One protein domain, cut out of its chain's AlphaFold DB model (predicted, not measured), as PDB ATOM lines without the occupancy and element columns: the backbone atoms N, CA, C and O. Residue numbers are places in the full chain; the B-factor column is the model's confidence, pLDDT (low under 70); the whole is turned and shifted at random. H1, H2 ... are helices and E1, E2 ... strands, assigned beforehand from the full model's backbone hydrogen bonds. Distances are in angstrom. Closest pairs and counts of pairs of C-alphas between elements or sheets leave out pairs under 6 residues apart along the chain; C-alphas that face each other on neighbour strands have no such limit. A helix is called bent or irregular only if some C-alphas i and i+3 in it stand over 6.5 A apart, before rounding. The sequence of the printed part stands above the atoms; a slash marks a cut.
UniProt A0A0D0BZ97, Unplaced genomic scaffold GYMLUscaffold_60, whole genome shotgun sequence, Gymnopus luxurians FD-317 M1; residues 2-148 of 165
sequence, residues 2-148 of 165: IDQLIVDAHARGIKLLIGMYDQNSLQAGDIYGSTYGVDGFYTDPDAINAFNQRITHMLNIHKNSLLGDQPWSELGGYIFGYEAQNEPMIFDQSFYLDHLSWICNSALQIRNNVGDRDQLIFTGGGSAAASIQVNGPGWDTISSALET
ATOM      1  N   ILE A   2     132.910  45.882  92.087       94.12
ATOM      2  CA  ILE A   2     133.689  47.142  91.980       94.12
ATOM      3  C   ILE A   2     134.960  47.122  92.852       94.12
ATOM      4  O   ILE A   2     136.011  47.538  92.386       94.12
ATOM      5  N   ASP A   3     134.918  46.536  94.053       96.81
ATOM      6  CA  ASP A   3     136.109  46.402  94.922       96.81
ATOM      7  C   ASP A   3     137.306  45.734  94.228       96.81
ATOM      8  O   ASP A   3     138.433  46.208  94.331       96.81
ATOM      9  N   GLN A   4     137.058  44.659  93.471       97.88
ATOM     10  CA  GLN A   4     138.105  43.991  92.694       97.88
ATOM     11  C   GLN A   4     138.648  44.897  91.583       97.88
ATOM     12  O   GLN A   4     139.853  44.922  91.362       97.88
ATOM     13  N   LEU A   5     137.784  45.670  90.916       97.31
ATOM     14  CA  LEU A   5     138.206  46.623  89.889       97.31
ATOM     15  C   LEU A   5     139.113  47.712  90.480       97.31
ATOM     16  O   LEU A   5     140.105  48.066  89.855       97.31
ATOM     17  N   ILE A   6     138.805  48.201  91.686       97.38
ATOM     18  CA  ILE A   6     139.637  49.168  92.420       97.38
ATOM     19  C   ILE A   6     141.043  48.588  92.664       97.38
ATOM     20  O   ILE A   6     142.043  49.239  92.360       97.38
ATOM     21  N   VAL A   7     141.127  47.347  93.157       98.00
ATOM     22  CA  VAL A   7     142.408  46.654  93.402       98.00
ATOM     23  C   VAL A   7     143.179  46.426  92.098       98.00
ATOM     24  O   VAL A   7     144.377  46.700  92.020       98.00
ATOM     25  N   ASP A   8     142.491  45.960  91.058       98.19
ATOM     26  CA  ASP A   8     143.086  45.653  89.760       98.19
ATOM     27  C   ASP A   8     143.607  46.909  89.049       98.19
ATOM     28  O   ASP A   8     144.679  46.872  88.436       98.19
ATOM     29  N   ALA A   9     142.871  48.020  89.120       97.62
ATOM     30  CA  ALA A   9     143.298  49.302  88.572       97.62
ATOM     31  C   ALA A   9     144.570  49.789  89.274       97.62
ATOM     32  O   ALA A   9     145.574  50.069  88.614       97.62
ATOM     33  N   HIS A  10     144.576  49.768  90.607       96.81
ATOM     34  CA  HIS A  10     145.733  50.179  91.394       96.81
ATOM     35  C   HIS A  10     146.969  49.314  91.119       96.81
ATOM     36  O   HIS A  10     148.062  49.842  90.926       96.81
ATOM     37  N   ALA A  11     146.806  47.992  90.976       97.62
ATOM     38  CA  ALA A  11     147.895  47.086  90.595       97.62
ATOM     39  C   ALA A  11     148.528  47.416  89.225       97.62
ATOM     40  O   ALA A  11     149.622  46.945  88.916       97.62
ATOM     41  N   ARG A  12     147.848  48.221  88.399       97.44
ATOM     42  CA  ARG A  12     148.312  48.706  87.090       97.44
ATOM     43  C   ARG A  12     148.735  50.180  87.116       97.44
ATOM     44  O   ARG A  12     148.994  50.741  86.056       97.44
ATOM     45  N   GLY A  13     148.802  50.806  88.294       95.75
ATOM     46  CA  GLY A  13     149.106  52.231  88.444       95.75
ATOM     47  C   GLY A  13     147.979  53.151  87.965       95.75
ATOM     48  O   GLY A  13     148.245  54.273  87.545       95.75
ATOM     49  N   ILE A  14     146.730  52.675  87.979       95.12
ATOM     50  CA  ILE A  14     145.544  53.423  87.549       95.12
ATOM     51  C   ILE A  14     144.702  53.764  88.778       95.12
ATOM     52  O   ILE A  14     144.349  52.877  89.553       95.12
ATOM     53  N   LYS A  15     144.322  55.038  88.910       93.00
ATOM     54  CA  LYS A  15     143.306  55.486  89.868       93.00
ATOM     55  C   LYS A  15     141.956  55.673  89.177       93.00
ATOM     56  O   LYS A  15     141.905  56.088  88.020       93.00
ATOM     57  N   LEU A  16     140.861  55.380  89.878       94.50
ATOM     58  CA  LEU A  16     139.507  55.466  89.315       94.50
ATOM     59  C   LEU A  16     138.830  56.809  89.607       94.50
ATOM     60  O   LEU A  16     138.876  57.291  90.736       94.50
ATOM     61  N   LEU A  17     138.148  57.372  88.609       92.06
ATOM     62  CA  LEU A  17     137.089  58.366  88.801       92.06
ATOM     63  C   LEU A  17     135.749  57.621  88.818       92.06
ATOM     64  O   LEU A  17     135.465  56.865  87.890       92.06
ATOM     65  N   ILE A  18     134.953  57.798  89.872       94.06
ATOM     66  CA  ILE A  18     133.699  57.055  90.057       94.06
ATOM     67  C   ILE A  18     132.508  58.016  90.061       94.06
ATOM     68  O   ILE A  18     132.366  58.838  90.967       94.06
ATOM     69  N   GLY A  19     131.610  57.864  89.088       92.25
ATOM     70  CA  GLY A  19     130.300  58.508  89.117       92.25
ATOM     71  C   GLY A  19     129.363  57.836  90.109       92.25
ATOM     72  O   GLY A  19     129.180  56.618  90.080       92.25
ATOM     73  N   MET A  20     128.756  58.628  90.994       94.56
ATOM     74  CA  MET A  20     127.765  58.120  91.950       94.56
ATOM     75  C   MET A  20     126.493  57.654  91.246       94.56
ATOM     76  O   MET A  20     125.781  56.775  91.746       94.56
ATOM     77  N   TYR A  21     126.207  58.242  90.083       95.12
ATOM     78  CA  TYR A  21     125.016  57.955  89.310       95.12
ATOM     79  C   TYR A  21     125.135  58.373  87.840       95.12
ATOM     80  O   TYR A  21     126.117  58.996  87.452       95.12
ATOM     81  N   ASP A  22     124.142  58.022  87.023       92.75
ATOM     82  CA  ASP A  22     124.146  58.231  85.575       92.75
ATOM     83  C   ASP A  22     122.772  58.700  85.074       92.75
ATOM     84  O   ASP A  22     121.742  58.124  85.425       92.75
ATOM     85  N   GLN A  23     122.761  59.751  84.249       92.88
ATOM     86  CA  GLN A  23     121.532  60.327  83.705       92.88
ATOM     87  C   GLN A  23     120.805  59.398  82.732       92.88
ATOM     88  O   GLN A  23     119.576  59.410  82.660       92.88
ATOM     89  N   ASN A  24     121.536  58.561  82.000       92.69
ATOM     90  CA  ASN A  24     120.918  57.620  81.070       92.69
ATOM     91  C   ASN A  24     120.159  56.519  81.822       92.69
ATOM     92  O   ASN A  24     119.072  56.124  81.406       92.69
ATOM     93  N   SER A  25     120.685  56.079  82.967       96.25
ATOM     94  CA  SER A  25     120.016  55.143  83.877       96.25
ATOM     95  C   SER A  25     118.732  55.736  84.464       96.25
ATOM     96  O   SER A  25     117.696  55.067  84.464       96.25
ATOM     97  N   LEU A  26     118.768  57.013  84.868       96.88
ATOM     98  CA  LEU A  26     117.578  57.738  85.323       96.88
ATOM     99  C   LEU A  26     116.500  57.781  84.228       96.88
ATOM    100  O   LEU A  26     115.349  57.418  84.469       96.88
ATOM    101  N   GLN A  27     116.889  58.161  83.008       95.31
ATOM    102  CA  GLN A  27     115.989  58.236  81.852       95.31
ATOM    103  C   GLN A  27     115.431  56.875  81.427       95.31
ATOM    104  O   GLN A  27     114.293  56.780  80.970       95.31
ATOM    105  N   ALA A  28     116.212  55.808  81.597       97.31
ATOM    106  CA  ALA A  28     115.776  54.443  81.322       97.31
ATOM    107  C   ALA A  28     114.746  53.918  82.343       97.31
ATOM    108  O   ALA A  28     114.258  52.797  82.187       97.31
ATOM    109  N   GLY A  29     114.397  54.710  83.363       97.12
ATOM    110  CA  GLY A  29     113.391  54.350  84.353       97.12
ATOM    111  C   GLY A  29     113.923  53.380  85.399       97.12
ATOM    112  O   GLY A  29     113.214  52.455  85.797       97.12
ATOM    113  N   ASP A  30     115.170  53.566  85.837       97.94
ATOM    114  CA  ASP A  30     115.690  52.834  86.988       97.94
ATOM    115  C   ASP A  30     114.915  53.148  88.285       97.94
ATOM    116  O   ASP A  30     113.835  53.740  88.276       97.94
ATOM    117  N   ILE A  31     115.437  52.733  89.441       97.38
ATOM    118  CA  ILE A  31     114.708  52.888  90.702       97.38
ATOM    119  C   ILE A  31     114.348  54.345  91.028       97.38
ATOM    120  O   ILE A  31     113.256  54.580  91.540       97.38
ATOM    121  N   TYR A  32     115.200  55.323  90.709       98.12
ATOM    122  CA  TYR A  32     114.866  56.729  90.936       98.12
ATOM    123  C   TYR A  32     113.891  57.227  89.872       98.12
ATOM    124  O   TYR A  32     112.880  57.837  90.217       98.12
ATOM    125  N   GLY A  33     114.139  56.895  88.601       97.88
ATOM    126  CA  GLY A  33     113.291  57.333  87.490       97.88
ATOM    127  C   GLY A  33     111.866  56.782  87.576       97.88
ATOM    128  O   GLY A  33     110.905  57.502  87.328       97.88
ATOM    129  N   SER A  34     111.710  55.526  87.991       98.25
ATOM    130  CA  SER A  34     110.402  54.877  88.161       98.25
ATOM    131  C   SER A  34     109.662  55.301  89.432       98.25
ATOM    132  O   SER A  34     108.433  55.310  89.428       98.25
ATOM    133  N   THR A  35     110.379  55.652  90.506       98.38
ATOM    134  CA  THR A  35     109.763  56.034  91.791       98.38
ATOM    135  C   THR A  35     109.382  57.512  91.831       98.38
ATOM    136  O   THR A  35     108.288  57.841  92.283       98.38
ATOM    137  N   TYR A  36     110.262  58.394  91.353       98.25
ATOM    138  CA  TYR A  36     110.115  59.848  91.493       98.25
ATOM    139  C   TYR A  36     109.920  60.568  90.152       98.25
ATOM    140  O   TYR A  36     109.522  61.728  90.127       98.25
ATOM    141  N   GLY A  37     110.177  59.899  89.025       98.06
ATOM    142  CA  GLY A  37     110.313  60.563  87.732       98.06
ATOM    143  C   GLY A  37     111.684  61.226  87.567       98.06
ATOM    144  O   GLY A  37     112.439  61.401  88.523       98.06
ATOM    145  N   VAL A  38     112.004  61.601  86.328       96.56
ATOM    146  CA  VAL A  38     113.302  62.199  85.969       96.56
ATOM    147  C   VAL A  38     113.485  63.547  86.667       96.56
ATOM    148  O   VAL A  38     114.445  63.720  87.406       96.56
ATOM    149  N   ASP A  39     112.533  64.467  86.519       96.62
ATOM    150  CA  ASP A  39     112.601  65.788  87.163       96.62
ATOM    151  C   ASP A  39     112.454  65.681  88.690       96.62
ATOM    152  O   ASP A  39     113.074  66.430  89.449       96.62
ATOM    153  N   GLY A  40     111.661  64.709  89.156       98.06
ATOM    154  CA  GLY A  40     111.466  64.439  90.579       98.06
ATOM    155  C   GLY A  40     112.745  63.979  91.271       98.06
ATOM    156  O   GLY A  40     112.982  64.369  92.406       98.06
ATOM    157  N   PHE A  41     113.643  63.262  90.592       97.94
ATOM    158  CA  PHE A  41     114.958  62.931  91.154       97.94
ATOM    159  C   PHE A  41     115.753  64.173  91.603       97.94
ATOM    160  O   PHE A  41     116.474  64.129  92.604       97.94
ATOM    161  N   TYR A  42     115.589  65.288  90.891       96.00
ATOM    162  CA  TYR A  42     116.291  66.542  91.162       96.00
ATOM    163  C   TYR A  42     115.567  67.465  92.147       96.00
ATOM    164  O   TYR A  42     116.194  68.356  92.720       96.00
ATOM    165  N   THR A  43     114.261  67.277  92.343       97.25
ATOM    166  CA  THR A  43     113.393  68.254  93.025       97.25
ATOM    167  C   THR A  43     112.647  67.689  94.228       97.25
ATOM    168  O   THR A  43     112.343  68.436  95.159       97.25
ATOM    169  N   ASP A  44     112.372  66.386  94.241       98.31
ATOM    170  CA  ASP A  44     111.682  65.709  95.330       98.31
ATOM    171  C   ASP A  44     112.634  65.545  96.536       98.31
ATOM    172  O   ASP A  44     113.703  64.931  96.410       98.31
ATOM    173  N   PRO A  45     112.275  66.071  97.725       98.06
ATOM    174  CA  PRO A  45     113.095  65.936  98.927       98.06
ATOM    175  C   PRO A  45     113.397  64.484  99.318       98.06
ATOM    176  O   PRO A  45     114.483  64.209  99.836       98.06
ATOM    177  N   ASP A  46     112.476  63.553  99.067       98.50
ATOM    178  CA  ASP A  46     112.661  62.137  99.372       98.50
ATOM    179  C   ASP A  46     113.640  61.487  98.391       98.50
ATOM    180  O   ASP A  46     114.486  60.696  98.817       98.50
ATOM    181  N   ALA A  47     113.605  61.868  97.109       98.38
ATOM    182  CA  ALA A  47     114.584  61.412  96.121       98.38
ATOM    183  C   ALA A  47     115.996  61.908  96.462       98.38
ATOM    184  O   ALA A  47     116.945  61.117  96.497       98.38
ATOM    185  N   ILE A  48     116.125  63.195  96.803       98.06
ATOM    186  CA  ILE A  48     117.387  63.810  97.237       98.06
ATOM    187  C   ILE A  48     117.920  63.110  98.493       98.06
ATOM    188  O   ILE A  48     119.097  62.751  98.562       98.06
ATOM    189  N   ASN A  49     117.065  62.864  99.489       98.44
ATOM    190  CA  ASN A  49     117.452  62.157 100.707       98.44
ATOM    191  C   ASN A  49     117.886  60.710 100.417       98.44
ATOM    192  O   ASN A  49     118.921  60.266 100.917       98.44
ATOM    193  N   ALA A  50     117.148  59.984  99.574       98.56
ATOM    194  CA  ALA A  50     117.502  58.627  99.172       98.56
ATOM    195  C   ALA A  50     118.847  58.582  98.427       98.56
ATOM    196  O   ALA A  50     119.659  57.681  98.652       98.56
ATOM    197  N   PHE A  51     119.123  59.566  97.569       98.19
ATOM    198  CA  PHE A  51     120.408  59.676  96.886       98.19
ATOM    199  C   PHE A  51     121.554  60.013  97.852       98.19
ATOM    200  O   PHE A  51     122.593  59.350  97.837       98.19
ATOM    201  N   ASN A  52     121.338  60.943  98.787       98.12
ATOM    202  CA  ASN A  52     122.313  61.279  99.828       98.12
ATOM    203  C   ASN A  52     122.652  60.081 100.728       98.12
ATOM    204  O   ASN A  52     123.817  59.885 101.086       98.12
ATOM    205  N   GLN A  53     121.660  59.254 101.071       98.44
ATOM    206  CA  GLN A  53     121.873  58.014 101.823       98.44
ATOM    207  C   GLN A  53     122.677  56.991 101.021       98.44
ATOM    208  O   GLN A  53     123.563  56.344 101.580       98.44
ATOM    209  N   ARG A  54     122.420  56.872  99.713       97.88
ATOM    210  CA  ARG A  54     123.212  56.016  98.822       97.88
ATOM    211  C   ARG A  54     124.673  56.464  98.760       97.88
ATOM    212  O   ARG A  54     125.552  55.614  98.877       97.88
ATOM    213  N   ILE A  55     124.934  57.767  98.636       98.06
ATOM    214  CA  ILE A  55     126.294  58.334  98.663       98.06
ATOM    215  C   ILE A  55     127.002  57.950  99.969       98.06
ATOM    216  O   ILE A  55     128.092  57.380  99.937       98.06
ATOM    217  N   THR A  56     126.361  58.185 101.118       98.31
ATOM    218  CA  THR A  56     126.911  57.805 102.430       98.31
ATOM    219  C   THR A  56     127.166  56.302 102.523       98.31
ATOM    220  O   THR A  56     128.200  55.872 103.040       98.31
ATOM    221  N   HIS A  57     126.245  55.490 102.001       97.94
ATOM    222  CA  HIS A  57     126.397  54.046 102.000       97.94
ATOM    223  C   HIS A  57     127.627  53.615 101.201       97.94
ATOM    224  O   HIS A  57     128.475  52.917 101.746       97.94
ATOM    225  N   MET A  58     127.756  54.059  99.949       97.38
ATOM    226  CA  MET A  58     128.880  53.695  99.080       97.38
ATOM    227  C   MET A  58     130.229  54.144  99.649       97.38
ATOM    228  O   MET A  58     131.199  53.397  99.582       97.38
ATOM    229  N   LEU A  59     130.291  55.355 100.204       97.50
ATOM    230  CA  LEU A  59     131.555  55.953 100.621       97.50
ATOM    231  C   LEU A  59     132.027  55.478 101.993       97.50
ATOM    232  O   LEU A  59     133.229  55.323 102.173       97.50
ATOM    233  N   ASN A  60     131.114  55.249 102.945       97.75
ATOM    234  CA  ASN A  60     131.477  55.034 104.351       97.75
ATOM    235  C   ASN A  60     130.937  53.744 104.979       97.75
ATOM    236  O   ASN A  60     131.586  53.214 105.889       97.75
ATOM    237  N   ILE A  61     129.779  53.243 104.536       97.56
ATOM    238  CA  ILE A  61     129.172  52.017 105.092       97.56
ATOM    239  C   ILE A  61     129.709  50.781 104.374       97.56
ATOM    240  O   ILE A  61     130.082  49.811 105.031       97.56
ATOM    241  N   HIS A  62     129.769  50.819 103.042       96.38
ATOM    242  CA  HIS A  62     130.431  49.799 102.244       96.38
ATOM    243  C   HIS A  62     131.926  49.809 102.555       96.38
ATOM    244  O   HIS A  62     132.579  50.854 102.530       96.38
ATOM    245  N   LYS A  63     132.457  48.629 102.871       96.50
ATOM    246  CA  LYS A  63     133.861  48.420 103.209       96.50
ATOM    247  C   LYS A  63     134.476  47.475 102.191       96.50
ATOM    248  O   LYS A  63     133.932  46.402 101.925       96.50
ATOM    249  N   ASN A  64     135.611  47.866 101.621       97.06
ATOM    250  CA  ASN A  64     136.317  47.028 100.667       97.06
ATOM    251  C   ASN A  64     137.082  45.924 101.414       97.06
ATOM    252  O   ASN A  64     138.193  46.135 101.903       97.06
ATOM    253  N   SER A  65     136.496  44.728 101.464       96.56
ATOM    254  CA  SER A  65     137.087  43.558 102.137       96.56
ATOM    255  C   SER A  65     138.440  43.104 101.572       96.56
ATOM    256  O   SER A  65     139.208  42.444 102.268       96.56
ATOM    257  N   LEU A  66     138.779  43.487 100.336       97.69
ATOM    258  CA  LEU A  66     140.081  43.192  99.729       97.69
ATOM    259  C   LEU A  66     141.187  44.142 100.212       97.69
ATOM    260  O   LEU A  66     142.365  43.862 100.003       97.69
ATOM    261  N   LEU A  67     140.812  45.248 100.856       96.75
ATOM    262  CA  LEU A  67     141.701  46.303 101.346       96.75
ATOM    263  C   LEU A  67     141.553  46.493 102.862       96.75
ATOM    264  O   LEU A  67     141.593  47.609 103.369       96.75
ATOM    265  N   GLY A  68     141.350  45.393 103.595       96.50
ATOM    266  CA  GLY A  68     141.263  45.416 105.058       96.50
ATOM    267  C   GLY A  68     140.024  46.137 105.590       96.50
ATOM    268  O   GLY A  68     140.107  46.801 106.620       96.50
ATOM    269  N   ASP A  69     138.901  46.030 104.875       96.75
ATOM    270  CA  ASP A  69     137.628  46.676 105.209       96.75
ATOM    271  C   ASP A  69     137.715  48.212 105.285       96.75
ATOM    272  O   ASP A  69     136.954  48.864 106.006       96.75
ATOM    273  N   GLN A  70     138.618  48.817 104.504       96.69
ATOM    274  CA  GLN A  70     138.674  50.269 104.365       96.69
ATOM    275  C   GLN A  70     137.451  50.806 103.601       96.69
ATOM    276  O   GLN A  70     137.036  50.217 102.591       96.69
ATOM    277  N   PRO A  71     136.845  51.918 104.061       97.44
ATOM    278  CA  PRO A  71     135.816  52.611 103.297       97.44
ATOM    279  C   PRO A  71     136.415  53.269 102.057       97.44
ATOM    280  O   PRO A  71     137.563  53.705 102.066       97.44
ATOM    281  N   TRP A  72     135.620  53.407 100.997       97.50
ATOM    282  CA  TRP A  72     136.090  54.040  99.760       97.50
ATOM    283  C   TRP A  72     136.506  55.508  99.953       97.50
ATOM    284  O   TRP A  72     137.374  56.000  99.230       97.50
ATOM    285  N   SER A  73     135.938  56.186 100.952       95.88
ATOM    286  CA  SER A  73     136.295  57.546 101.380       95.88
ATOM    287  C   SER A  73     137.722  57.727 101.920       95.88
ATOM    288  O   SER A  73     138.117  58.866 102.176       95.88
ATOM    289  N   GLU A  74     138.463  56.633 102.119       96.12
ATOM    290  CA  GLU A  74     139.847  56.611 102.613       96.12
ATOM    291  C   GLU A  74     140.825  55.989 101.596       96.12
ATOM    292  O   GLU A  74     141.984  55.723 101.910       96.12
ATOM    293  N   LEU A  75     140.371  55.717 100.367       95.69
ATOM    294  CA  LEU A  75     141.148  55.008  99.346       95.69
ATOM    295  C   LEU A  75     141.804  55.953  98.321       95.69
ATOM    296  O   LEU A  75     141.815  55.633  97.132       95.69
ATOM    297  N   GLY A  76     142.386  57.090  98.725       92.94
ATOM    298  CA  GLY A  76     143.034  58.043  97.799       92.94
ATOM    299  C   GLY A  76     144.222  57.497  97.002       92.94
ATOM    300  O   GLY A  76     144.539  57.994  95.917       92.94
ATOM    301  N   GLY A  77     144.837  56.404  97.464       93.75
ATOM    302  CA  GLY A  77     145.799  55.640  96.664       93.75
ATOM    303  C   GLY A  77     145.166  54.952  95.446       93.75
ATOM    304  O   GLY A  77     145.818  54.801  94.421       93.75
ATOM    305  N   TYR A  78     143.881  54.592  95.516       96.31
ATOM    306  CA  TYR A  78     143.188  53.760  94.525       96.31
ATOM    307  C   TYR A  78     142.152  54.533  93.697       96.31
ATOM    308  O   TYR A  78     141.881  54.203  92.541       96.31
ATOM    309  N   ILE A  79     141.534  55.548  94.291       95.25
ATOM    310  CA  ILE A  79     140.445  56.320  93.703       95.25
ATOM    311  C   ILE A  79     140.923  57.761  93.559       95.25
ATOM    312  O   ILE A  79     141.280  58.408  94.534       95.25
ATOM    313  N   PHE A  80     140.917  58.257  92.327       91.69
ATOM    314  CA  PHE A  80     141.281  59.629  91.983       91.69
ATOM    315  C   PHE A  80     140.227  60.619  92.475       91.69
ATOM    316  O   PHE A  80     140.542  61.724  92.911       91.69
ATOM    317  N   GLY A  81     138.958  60.224  92.404       89.81
ATOM    318  CA  GLY A  81     137.868  61.074  92.826       89.81
ATOM    319  C   GLY A  81     136.498  60.533  92.464       89.81
ATOM    320  O   GLY A  81     136.340  59.400  92.006       89.81
ATOM    321  N   TYR A  82     135.511  61.393  92.660       92.12
ATOM    322  CA  TYR A  82     134.100  61.083  92.532       92.12
ATOM    323  C   TYR A  82     133.372  62.181  91.779       92.12
ATOM    324  O   TYR A  82     133.710  63.349  91.942       92.12
ATOM    325  N   GLU A  83     132.331  61.827  91.036       89.06
ATOM    326  CA  GLU A  83     131.415  62.802  90.444       89.06
ATOM    327  C   GLU A  83     129.966  62.570  90.876       89.06
ATOM    328  O   GLU A  83     129.550  61.430  91.103       89.06
ATOM    329  N   ALA A  84     129.205  63.659  91.022       87.94
ATOM    330  CA  ALA A  84     127.818  63.606  91.488       87.94
ATOM    331  C   ALA A  84     126.926  62.777  90.555       87.94
ATOM    332  O   ALA A  84     126.185  61.911  91.017       87.94
ATOM    333  N   GLN A  85     127.023  63.003  89.247       90.19
ATOM    334  CA  GLN A  85     126.286  62.246  88.242       90.19
ATOM    335  C   GLN A  85     126.993  62.370  86.891       90.19
ATOM    336  O   GLN A  85     127.479  63.446  86.563       90.19
ATOM    337  N   ASN A  86     127.007  61.318  86.082       88.19
ATOM    338  CA  ASN A  86     127.302  61.457  84.659       88.19
ATOM    339  C   ASN A  86     126.159  62.230  83.972       88.19
ATOM    340  O   ASN A  86     125.011  61.785  84.029       88.19
ATOM    341  N   GLU A  87     126.469  63.357  83.323       87.25
ATOM    342  CA  GLU A  87     125.538  64.123  82.477       87.25
ATOM    343  C   GLU A  87     124.260  64.631  83.173       87.25
ATOM    344  O   GLU A  87     123.163  64.467  82.634       87.25
ATOM    345  N   PRO A  88     124.353  65.295  84.346       85.69
ATOM    346  CA  PRO A  88     123.172  65.755  85.069       85.69
ATOM    347  C   PRO A  88     122.327  66.690  84.201       85.69
ATOM    348  O   PRO A  88     122.827  67.692  83.691       85.69
ATOM    349  N   MET A  89     121.039  66.362  84.046       88.31
ATOM    350  CA  MET A  89     120.050  67.183  83.331       88.31
ATOM    351  C   MET A  89     120.433  67.528  81.871       88.31
ATOM    352  O   MET A  89     119.929  68.495  81.308       88.31
ATOM    353  N   ILE A  90     121.276  66.713  81.216       85.31
ATOM    354  CA  ILE A  90     121.791  66.935  79.842       85.31
ATOM    355  C   ILE A  90     120.701  67.238  78.797       85.31
ATOM    356  O   ILE A  90     120.923  67.996  77.854       85.31
ATOM    357  N   PHE A  91     119.513  66.660  78.965       85.88
ATOM    358  CA  PHE A  91     118.428  66.738  77.986       85.88
ATOM    359  C   PHE A  91     117.544  67.987  78.127       85.88
ATOM    360  O   PHE A  91     116.731  68.235  77.238       85.88
ATOM    361  N   ASP A  92     117.711  68.779  79.194       86.75
ATOM    362  CA  ASP A  92     116.984  70.034  79.413       86.75
ATOM    363  C   ASP A  92     117.902  71.094  80.045       86.75
ATOM    364  O   ASP A  92     118.130  71.141  81.255       86.75
ATOM    365  N   GLN A  93     118.433  71.978  79.196       81.75
ATOM    366  CA  GLN A  93     119.371  73.019  79.616       81.75
ATOM    367  C   GLN A  93     118.721  74.093  80.500       81.75
ATOM    368  O   GLN A  93     119.403  74.682  81.338       81.75
ATOM    369  N   SER A  94     117.429  74.376  80.315       84.88
ATOM    370  CA  SER A  94     116.718  75.340  81.158       84.88
ATOM    371  C   SER A  94     116.538  74.766  82.556       84.88
ATOM    372  O   SER A  94     116.886  75.422  83.534       84.88
ATOM    373  N   PHE A  95     116.120  73.503  82.638       86.94
ATOM    374  CA  PHE A  95     116.015  72.793  83.905       86.94
ATOM    375  C   PHE A  95     117.370  72.696  84.621       86.94
ATOM    376  O   PHE A  95     117.440  72.959  85.820       86.94
ATOM    377  N   TYR A  96     118.459  72.414  83.894       82.88
ATOM    378  CA  TYR A  96     119.820  72.428  84.442       82.88
ATOM    379  C   TYR A  96     120.167  73.764  85.117       82.88
ATOM    380  O   TYR A  96     120.618  73.773  86.263       82.88
ATOM    381  N   LEU A  97     119.937  74.890  84.429       79.50
ATOM    382  CA  LEU A  97     120.256  76.227  84.947       79.50
ATOM    383  C   LEU A  97     119.401  76.603  86.166       79.50
ATOM    384  O   LEU A  97     119.904  77.245  87.088       79.50
ATOM    385  N   ASP A  98     118.147  76.154  86.215       83.94
ATOM    386  CA  ASP A  98     117.250  76.399  87.350       83.94
ATOM    387  C   ASP A  98     117.596  75.537  88.583       83.94
ATOM    388  O   ASP A  98     117.231  75.880  89.710       83.94
ATOM    389  N   HIS A  99     118.344  74.440  88.399       84.94
ATOM    390  CA  HIS A  99     118.628  73.442  89.441       84.94
ATOM    391  C   HIS A  99     120.127  73.228  89.706       84.94
ATOM    392  O   HIS A  99     120.533  72.202  90.254       84.94
ATOM    393  N   LEU A 100     120.968  74.227  89.416       77.94
ATOM    394  CA  LEU A 100     122.412  74.192  89.704       77.94
ATOM    395  C   LEU A 100     122.734  73.885  91.175       77.94
ATOM    396  O   LEU A 100     123.740  73.244  91.486       77.94
ATOM    397  N   SER A 101     121.852  74.292  92.093       80.50
ATOM    398  CA  SER A 101     121.989  74.005  93.524       80.50
ATOM    399  C   SER A 101     122.003  72.503  93.833       80.50
ATOM    400  O   SER A 101     122.710  72.088  94.753       80.50
ATOM    401  N   TRP A 102     121.306  71.668  93.054       88.38
ATOM    402  CA  TRP A 102     121.300  70.214  93.233       88.38
ATOM    403  C   TRP A 102     122.691  69.609  93.006       88.38
ATOM    404  O   TRP A 102     123.147  68.776  93.794       88.38
ATOM    405  N   ILE A 103     123.399  70.080  91.975       80.81
ATOM    406  CA  ILE A 103     124.759  69.630  91.645       80.81
ATOM    407  C   ILE A 103     125.719  70.012  92.774       80.81
ATOM    408  O   ILE A 103     126.469  69.166  93.267       80.81
ATOM    409  N   CYS A 104     125.654  71.265  93.231       76.75
ATOM    410  CA  CYS A 104     126.470  71.753  94.343       76.75
ATOM    411  C   CYS A 104     126.221  70.953  95.627       76.75
ATOM    412  O   CYS A 104     127.168  70.510  96.275       76.75
ATOM    413  N   ASN A 105     124.953  70.729  95.978       84.25
ATOM    414  CA  ASN A 105     124.576  70.007  97.190       84.25
ATOM    415  C   ASN A 105     125.007  68.536  97.135       84.25
ATOM    416  O   ASN A 105     125.504  68.008  98.129       84.25
ATOM    417  N   SER A 106     124.894  67.891  95.972       89.31
ATOM    418  CA  SER A 106     125.349  66.511  95.773       89.31
ATOM    419  C   SER A 106     126.873  66.398  95.878       89.31
ATOM    420  O   SER A 106     127.387  65.525  96.578       89.31
ATOM    421  N   ALA A 107     127.620  67.325  95.270       83.94
ATOM    422  CA  ALA A 107     129.073  67.388  95.424       83.94
ATOM    423  C   ALA A 107     129.484  67.648  96.886       83.94
ATOM    424  O   ALA A 107     130.432  67.036  97.388       83.94
ATOM    425  N   LEU A 108     128.756  68.510  97.604       83.75
ATOM    426  CA  LEU A 108     128.998  68.773  99.023       83.75
ATOM    427  C   LEU A 108     128.736  67.527  99.871       83.75
ATOM    428  O   LEU A 108     129.537  67.213 100.751       83.75
ATOM    429  N   GLN A 109     127.672  66.779  99.576       91.31
ATOM    430  CA  GLN A 109     127.380  65.516 100.248       91.31
ATOM    431  C   GLN A 109     128.517  64.505 100.068       91.31
ATOM    432  O   GLN A 109     128.923  63.863 101.039       91.31
ATOM    433  N   ILE A 110     129.073  64.387  98.858       90.56
ATOM    434  CA  ILE A 110     130.242  63.536  98.602       90.56
ATOM    435  C   ILE A 110     131.441  64.038  99.411       90.56
ATOM    436  O   ILE A 110     132.033  63.263 100.158       90.56
ATOM    437  N   ARG A 111     131.785  65.331  99.335       90.44
ATOM    438  CA  ARG A 111     132.928  65.890 100.079       90.44
ATOM    439  C   ARG A 111     132.796  65.680 101.589       90.44
ATOM    440  O   ARG A 111     133.780  65.336 102.233       90.44
ATOM    441  N   ASN A 112     131.603  65.834 102.153       88.31
ATOM    442  CA  ASN A 112     131.364  65.606 103.581       88.31
ATOM    443  C   ASN A 112     131.553  64.137 103.991       88.31
ATOM    444  O   ASN A 112     131.813  63.859 105.159       88.31
ATOM    445  N   ASN A 113     131.444  63.206 103.042       94.19
ATOM    446  CA  ASN A 113     131.709  61.787 103.251       94.19
ATOM    447  C   ASN A 113     133.163  61.384 102.953       94.19
ATOM    448  O   ASN A 113     133.559  60.303 103.381       94.19
ATOM    449  N   VAL A 114     133.945  62.209 102.248       87.44
ATOM    450  CA  VAL A 114     135.327  61.914 101.829       87.44
ATOM    451  C   VAL A 114     136.306  62.815 102.580       87.44
ATOM    452  O   VAL A 114     136.560  63.962 102.192       87.44
ATOM    453  N   GLY A 115     136.846  62.273 103.675       77.81
ATOM    454  CA  GLY A 115     137.837  62.949 104.513       77.81
ATOM    455  C   GLY A 115     139.214  63.061 103.855       77.81
ATOM    456  O   GLY A 115     139.937  64.022 104.124       77.81
ATOM    457  N   ASP A 116     139.547  62.124 102.966       83.00
ATOM    458  CA  ASP A 116     140.772  62.157 102.175       83.00
ATOM    459  C   ASP A 116     140.733  63.317 101.159       83.00
ATOM    460  O   ASP A 116     139.823  63.447 100.332       83.00
ATOM    461  N   ARG A 117     141.718  64.215 101.242       82.12
ATOM    462  CA  ARG A 117     141.786  65.388 100.359       82.12
ATOM    463  C   ARG A 117     142.454  65.091  99.020       82.12
ATOM    464  O   ARG A 117     142.290  65.901  98.111       82.12
ATOM    465  N   ASP A 118     143.121  63.948  98.882       81.56
ATOM    466  CA  ASP A 118     143.710  63.504  97.616       81.56
ATOM    467  C   ASP A 118     142.648  62.920  96.677       81.56
ATOM    468  O   ASP A 118     142.834  62.882  95.461       81.56
ATOM    469  N   GLN A 119     141.488  62.548  97.226       84.50
ATOM    470  CA  GLN A 119     140.299  62.195  96.461       84.50
ATOM    471  C   GLN A 119     139.523  63.456  96.069       84.50
ATOM    472  O   GLN A 119     139.024  64.223  96.906       84.50
ATOM    473  N   LEU A 120     139.412  63.678  94.763       85.31
ATOM    474  CA  LEU A 120     138.790  64.868  94.193       85.31
ATOM    475  C   LEU A 120     137.277  64.711  94.053       85.31
ATOM    476  O   LEU A 120     136.777  63.606  93.867       85.31
ATOM    477  N   ILE A 121     136.541  65.820  94.141       83.19
ATOM    478  CA  ILE A 121     135.091  65.819  93.916       83.19
ATOM    479  C   ILE A 121     134.794  66.642  92.679       83.19
ATOM    480  O   ILE A 121     135.274  67.768  92.557       83.19
ATOM    481  N   PHE A 122     133.981  66.079  91.802       82.44
ATOM    482  CA  PHE A 122     133.576  66.653  90.539       82.44
ATOM    483  C   PHE A 122     132.053  66.770  90.465       82.44
ATOM    484  O   PHE A 122     131.307  66.011  91.085       82.44
ATOM    485  N   THR A 123     131.578  67.731  89.687       75.19
ATOM    486  CA  THR A 123     130.143  67.914  89.431       75.19
ATOM    487  C   THR A 123     129.567  66.850  88.500       75.19
ATOM    488  O   THR A 123     128.371  66.580  88.554       75.19
ATOM    489  N   GLY A 124     130.419  66.249  87.666       70.50
ATOM    490  CA  GLY A 124     129.990  65.554  86.458       70.50
ATOM    491  C   GLY A 124     129.875  66.529  85.289       70.50
ATOM    492  O   GLY A 124     129.523  67.697  85.480       70.50
ATOM    493  N   GLY A 125     130.262  66.081  84.094       65.06
ATOM    494  CA  GLY A 125     130.148  66.874  82.864       65.06
ATOM    495  C   GLY A 125     128.735  66.797  82.290       65.06
ATOM    496  O   GLY A 125     128.103  65.759  82.423       65.06
ATOM    497  N   GLY A 126     128.252  67.875  81.664       60.09
ATOM    498  CA  GLY A 126     126.930  67.984  81.026       60.09
ATOM    499  C   GLY A 126     126.975  68.910  79.797       60.09
ATOM    500  O   GLY A 126     128.056  69.318  79.387       60.09
ATOM    501  N   SER A 127     125.830  69.237  79.189       49.03
ATOM    502  CA  SER A 127     125.660  69.772  77.823       49.03
ATOM    503  C   SER A 127     126.589  70.942  77.500       49.03
ATOM    504  O   SER A 127     126.291  72.090  77.802       49.03
ATOM    505  N   ALA A 128     127.729  70.635  76.869       40.91
ATOM    506  CA  ALA A 128     128.808  71.575  76.538       40.91
ATOM    507  C   ALA A 128     129.513  72.269  77.734       40.91
ATOM    508  O   ALA A 128     130.336  73.161  77.517       40.91
ATOM    509  N   ALA A 129     129.267  71.835  78.976       51.34
ATOM    510  CA  ALA A 129     129.912  72.330  80.192       51.34
ATOM    511  C   ALA A 129     130.954  71.329  80.731       51.34
ATOM    512  O   ALA A 129     130.707  70.125  80.830       51.34
ATOM    513  N   ALA A 130     132.139  71.834  81.088       52.62
ATOM    514  CA  ALA A 130     133.215  71.025  81.659       52.62
ATOM    515  C   ALA A 130     132.855  70.514  83.065       52.62
ATOM    516  O   ALA A 130     132.203  71.214  83.837       52.62
ATOM    517  N   SER A 131     133.329  69.315  83.419       56.62
ATOM    518  CA  SER A 131     133.300  68.833  84.805       56.62
ATOM    519  C   SER A 131     134.275  69.659  85.652       56.62
ATOM    520  O   SER A 131     135.416  69.861  85.239       56.62
ATOM    521  N   ILE A 132     133.847  70.155  86.817       61.00
ATOM    522  CA  ILE A 132     134.647  71.068  87.656       61.00
ATOM    523  C   ILE A 132     135.105  70.349  88.926       61.00
ATOM    524  O   ILE A 132     134.281  69.772  89.633       61.00
ATOM    525  N   GLN A 133     136.400  70.432  89.251       59.53
ATOM    526  CA  GLN A 133     136.922  70.013  90.557       59.53
ATOM    527  C   GLN A 133     136.493  71.013  91.640       59.53
ATOM    528  O   GLN A 133     136.780  72.206  91.553       59.53
ATOM    529  N   VAL A 134     135.876  70.517  92.707       59.44
ATOM    530  CA  VAL A 134     135.401  71.331  93.827       59.44
ATOM    531  C   VAL A 134     136.472  71.437  94.921       59.44
ATOM    532  O   VAL A 134     136.684  70.490  95.684       59.44
ATOM    533  N   ASN A 135     137.126  72.603  95.034       53.88
ATOM    534  CA  ASN A 135     138.149  72.887  96.053       53.88
ATOM    535  C   ASN A 135     137.768  74.078  96.960       53.88
ATOM    536  O   ASN A 135     137.623  75.203  96.488       53.88
ATOM    537  N   GLY A 136     137.713  73.857  98.282       57.22
ATOM    538  CA  GLY A 136     137.748  74.914  99.312       57.22
ATOM    539  C   GLY A 136     136.754  76.080  99.106       57.22
ATOM    540  O   GLY A 136     135.577  75.807  98.891       57.22
ATOM    541  N   PRO A 137     137.178  77.364  99.176       43.16
ATOM    542  CA  PRO A 137     136.303  78.534  98.981       43.16
ATOM    543  C   PRO A 137     135.711  78.648  97.561       43.16
ATOM    544  O   PRO A 137     135.002  79.601  97.264       43.16
ATOM    545  N   GLY A 138     135.962  77.672  96.682       50.69
ATOM    546  CA  GLY A 138     135.407  77.588  95.338       50.69
ATOM    547  C   GLY A 138     133.917  77.254  95.263       50.69
ATOM    548  O   GLY A 138     133.433  77.072  94.159       50.69
ATOM    549  N   TRP A 139     133.172  77.185  96.371       51.62
ATOM    550  CA  TRP A 139     131.707  77.051  96.327       51.62
ATOM    551  C   TRP A 139     131.035  78.265  95.671       51.62
ATOM    552  O   TRP A 139     130.160  78.085  94.828       51.62
ATOM    553  N   ASP A 140     131.524  79.476  95.967       50.47
ATOM    554  CA  ASP A 140     131.093  80.721  95.310       50.47
ATOM    555  C   ASP A 140     131.586  80.789  93.852       50.47
ATOM    556  O   ASP A 140     130.937  81.348  92.966       50.47
ATOM    557  N   THR A 141     132.739  80.175  93.571       50.97
ATOM    558  CA  THR A 141     133.256  80.004  92.207       50.97
ATOM    559  C   THR A 141     132.428  78.995  91.414       50.97
ATOM    560  O   THR A 141     132.258  79.174  90.220       50.97
ATOM    561  N   ILE A 142     131.884  77.950  92.044       52.12
ATOM    562  CA  ILE A 142     131.027  76.961  91.381       52.12
ATOM    563  C   ILE A 142     129.670  77.575  91.072       52.12
ATOM    564  O   ILE A 142     129.226  77.445  89.940       52.12
ATOM    565  N   SER A 143     129.032  78.285  92.010       49.38
ATOM    566  CA  SER A 143     127.774  78.981  91.708       49.38
ATOM    567  C   SER A 143     127.953  79.994  90.571       49.38
ATOM    568  O   SER A 143     127.213  79.937  89.594       49.38
ATOM    569  N   SER A 144     129.004  80.820  90.607       47.75
ATOM    570  CA  SER A 144     129.284  81.784  89.526       47.75
ATOM    571  C   SER A 144     129.754  81.155  88.200       47.75
ATOM    572  O   SER A 144     129.451  81.677  87.124       47.75
ATOM    573  N   ALA A 145     130.476  80.030  88.228       47.38
ATOM    574  CA  ALA A 145     130.917  79.328  87.018       47.38
ATOM    575  C   ALA A 145     129.792  78.501  86.377       47.38
ATOM    576  O   ALA A 145     129.745  78.394  85.154       47.38
ATOM    577  N   LEU A 146     128.870  77.967  87.185       47.16
ATOM    578  CA  LEU A 146     127.650  77.303  86.726       47.16
ATOM    579  C   LEU A 146     126.656  78.298  86.096       47.16
ATOM    580  O   LEU A 146     126.019  77.973  85.103       47.16
ATOM    581  N   GLU A 147     126.589  79.538  86.591       43.66
ATOM    582  CA  GLU A 147     125.803  80.624  85.974       43.66
ATOM    583  C   GLU A 147     126.312  81.043  84.574       43.66
ATOM    584  O   GLU A 147     125.591  81.695  83.818       43.66
ATOM    585  N   THR A 148     127.543  80.674  84.195       38.94
ATOM    586  CA  THR A 148     128.208  81.110  82.951       38.94
ATOM    587  C   THR A 148     128.615  79.951  82.026       38.94
ATOM    588  O   THR A 148     129.485  80.129  81.168       38.94
TER     589      THR A 148
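Overview. This is residues 2 to 148 of the 165 residues of an uncharacterized protein of Gymnopus luxurians FD-317 M1 (UniProt A0A0D0BZ97). Three helices, H5, H7 and H8, lie side by side in a row, and the one in the middle, H7, covers one face of a small three-stranded parallel sheet. H1 grazes the sheet at one end of the long axis, with the loop of residues 62 to 78 near it, while the short helices H2, H3, H4 and H6 gather toward the other end. The 147 printed residues include eight named helices and three strands, in the order H1 E1 H2 H3 H4 H5 E2 H6 H7 E3 H8; the sheet's order is E1 E2 E3, and the class is mostly helix. The whole is compact, with a radius of gyration of the C-alphas of 15.4 A and spans of 44 by 34 by 24 A.

Along the chain. Find C-alpha 2 at (133.689, 47.142, 91.980), where H1 begins and runs to residue 10. E1 follows at residues 16 to 19, then H2 at 23 to 27, H3 at 31 to 36 and H4 at 38 to 43. From C-alpha 45 at (113.095, 65.936, 98.927), H5 runs 22.1 A to residue 61; it is neither bent nor irregular, but only just, with C-alphas 58 and 61 6.2 A apart. Next come E2, residues 79 to 83, 11.6 A long, H6, residues 93 to 98, and H7, residues 100 to 113, 20.6 A long. E3 holds residues 120 to 122. H8, residues 136 to 146, 16.3 A long, ends at C-alpha 146, (127.650, 77.303, 86.726), and is irregular: C-alphas 136 and 139 are 7.1 A apart.

Arrangement. Look first at E2, parallel to both edge strands: N 80 and O 16 of E1 are 2.8 A apart, N 122 of E3 and O 82 2.7 A, within hydrogen-bond range. E2, H6 H7, E3 form a strand-helix-strand unit, parallel neighbour strands joined through helices, with a right-handed crossover; E1, H2 H3 H4 H5, E2 form another. H7 lies over E3, along the strands. H5 and H7 touch, closest at C-alphas 56 and 113, 6.3 A, the same way at a shallow tilt of 29 degrees. With residues 100 to 104 alone, H7 touches H8, closest at C-alphas 100 and 146, 6.8 A, opposite ways at a shallow tilt of 23 degrees. H3 and H4 touch only at the corner, closest at C-alphas 32 and 41, 6.2 A. Every O i to N i+4 pair is within hydrogen-bond range in H1, H2, H3, H5, H6 and H7, against 1 of 2 in H4 and 5 of 7 in H8.

Size, cuts and confidence. The farthest C-alphas, those of Gly 68 and Ser 94, are 45.5 A apart. The printed part has no cut; H5 to E2 and E3 to H8 are long links. Mean pLDDT of the printed part is 85.8, and residues 125 to 148 are under 70.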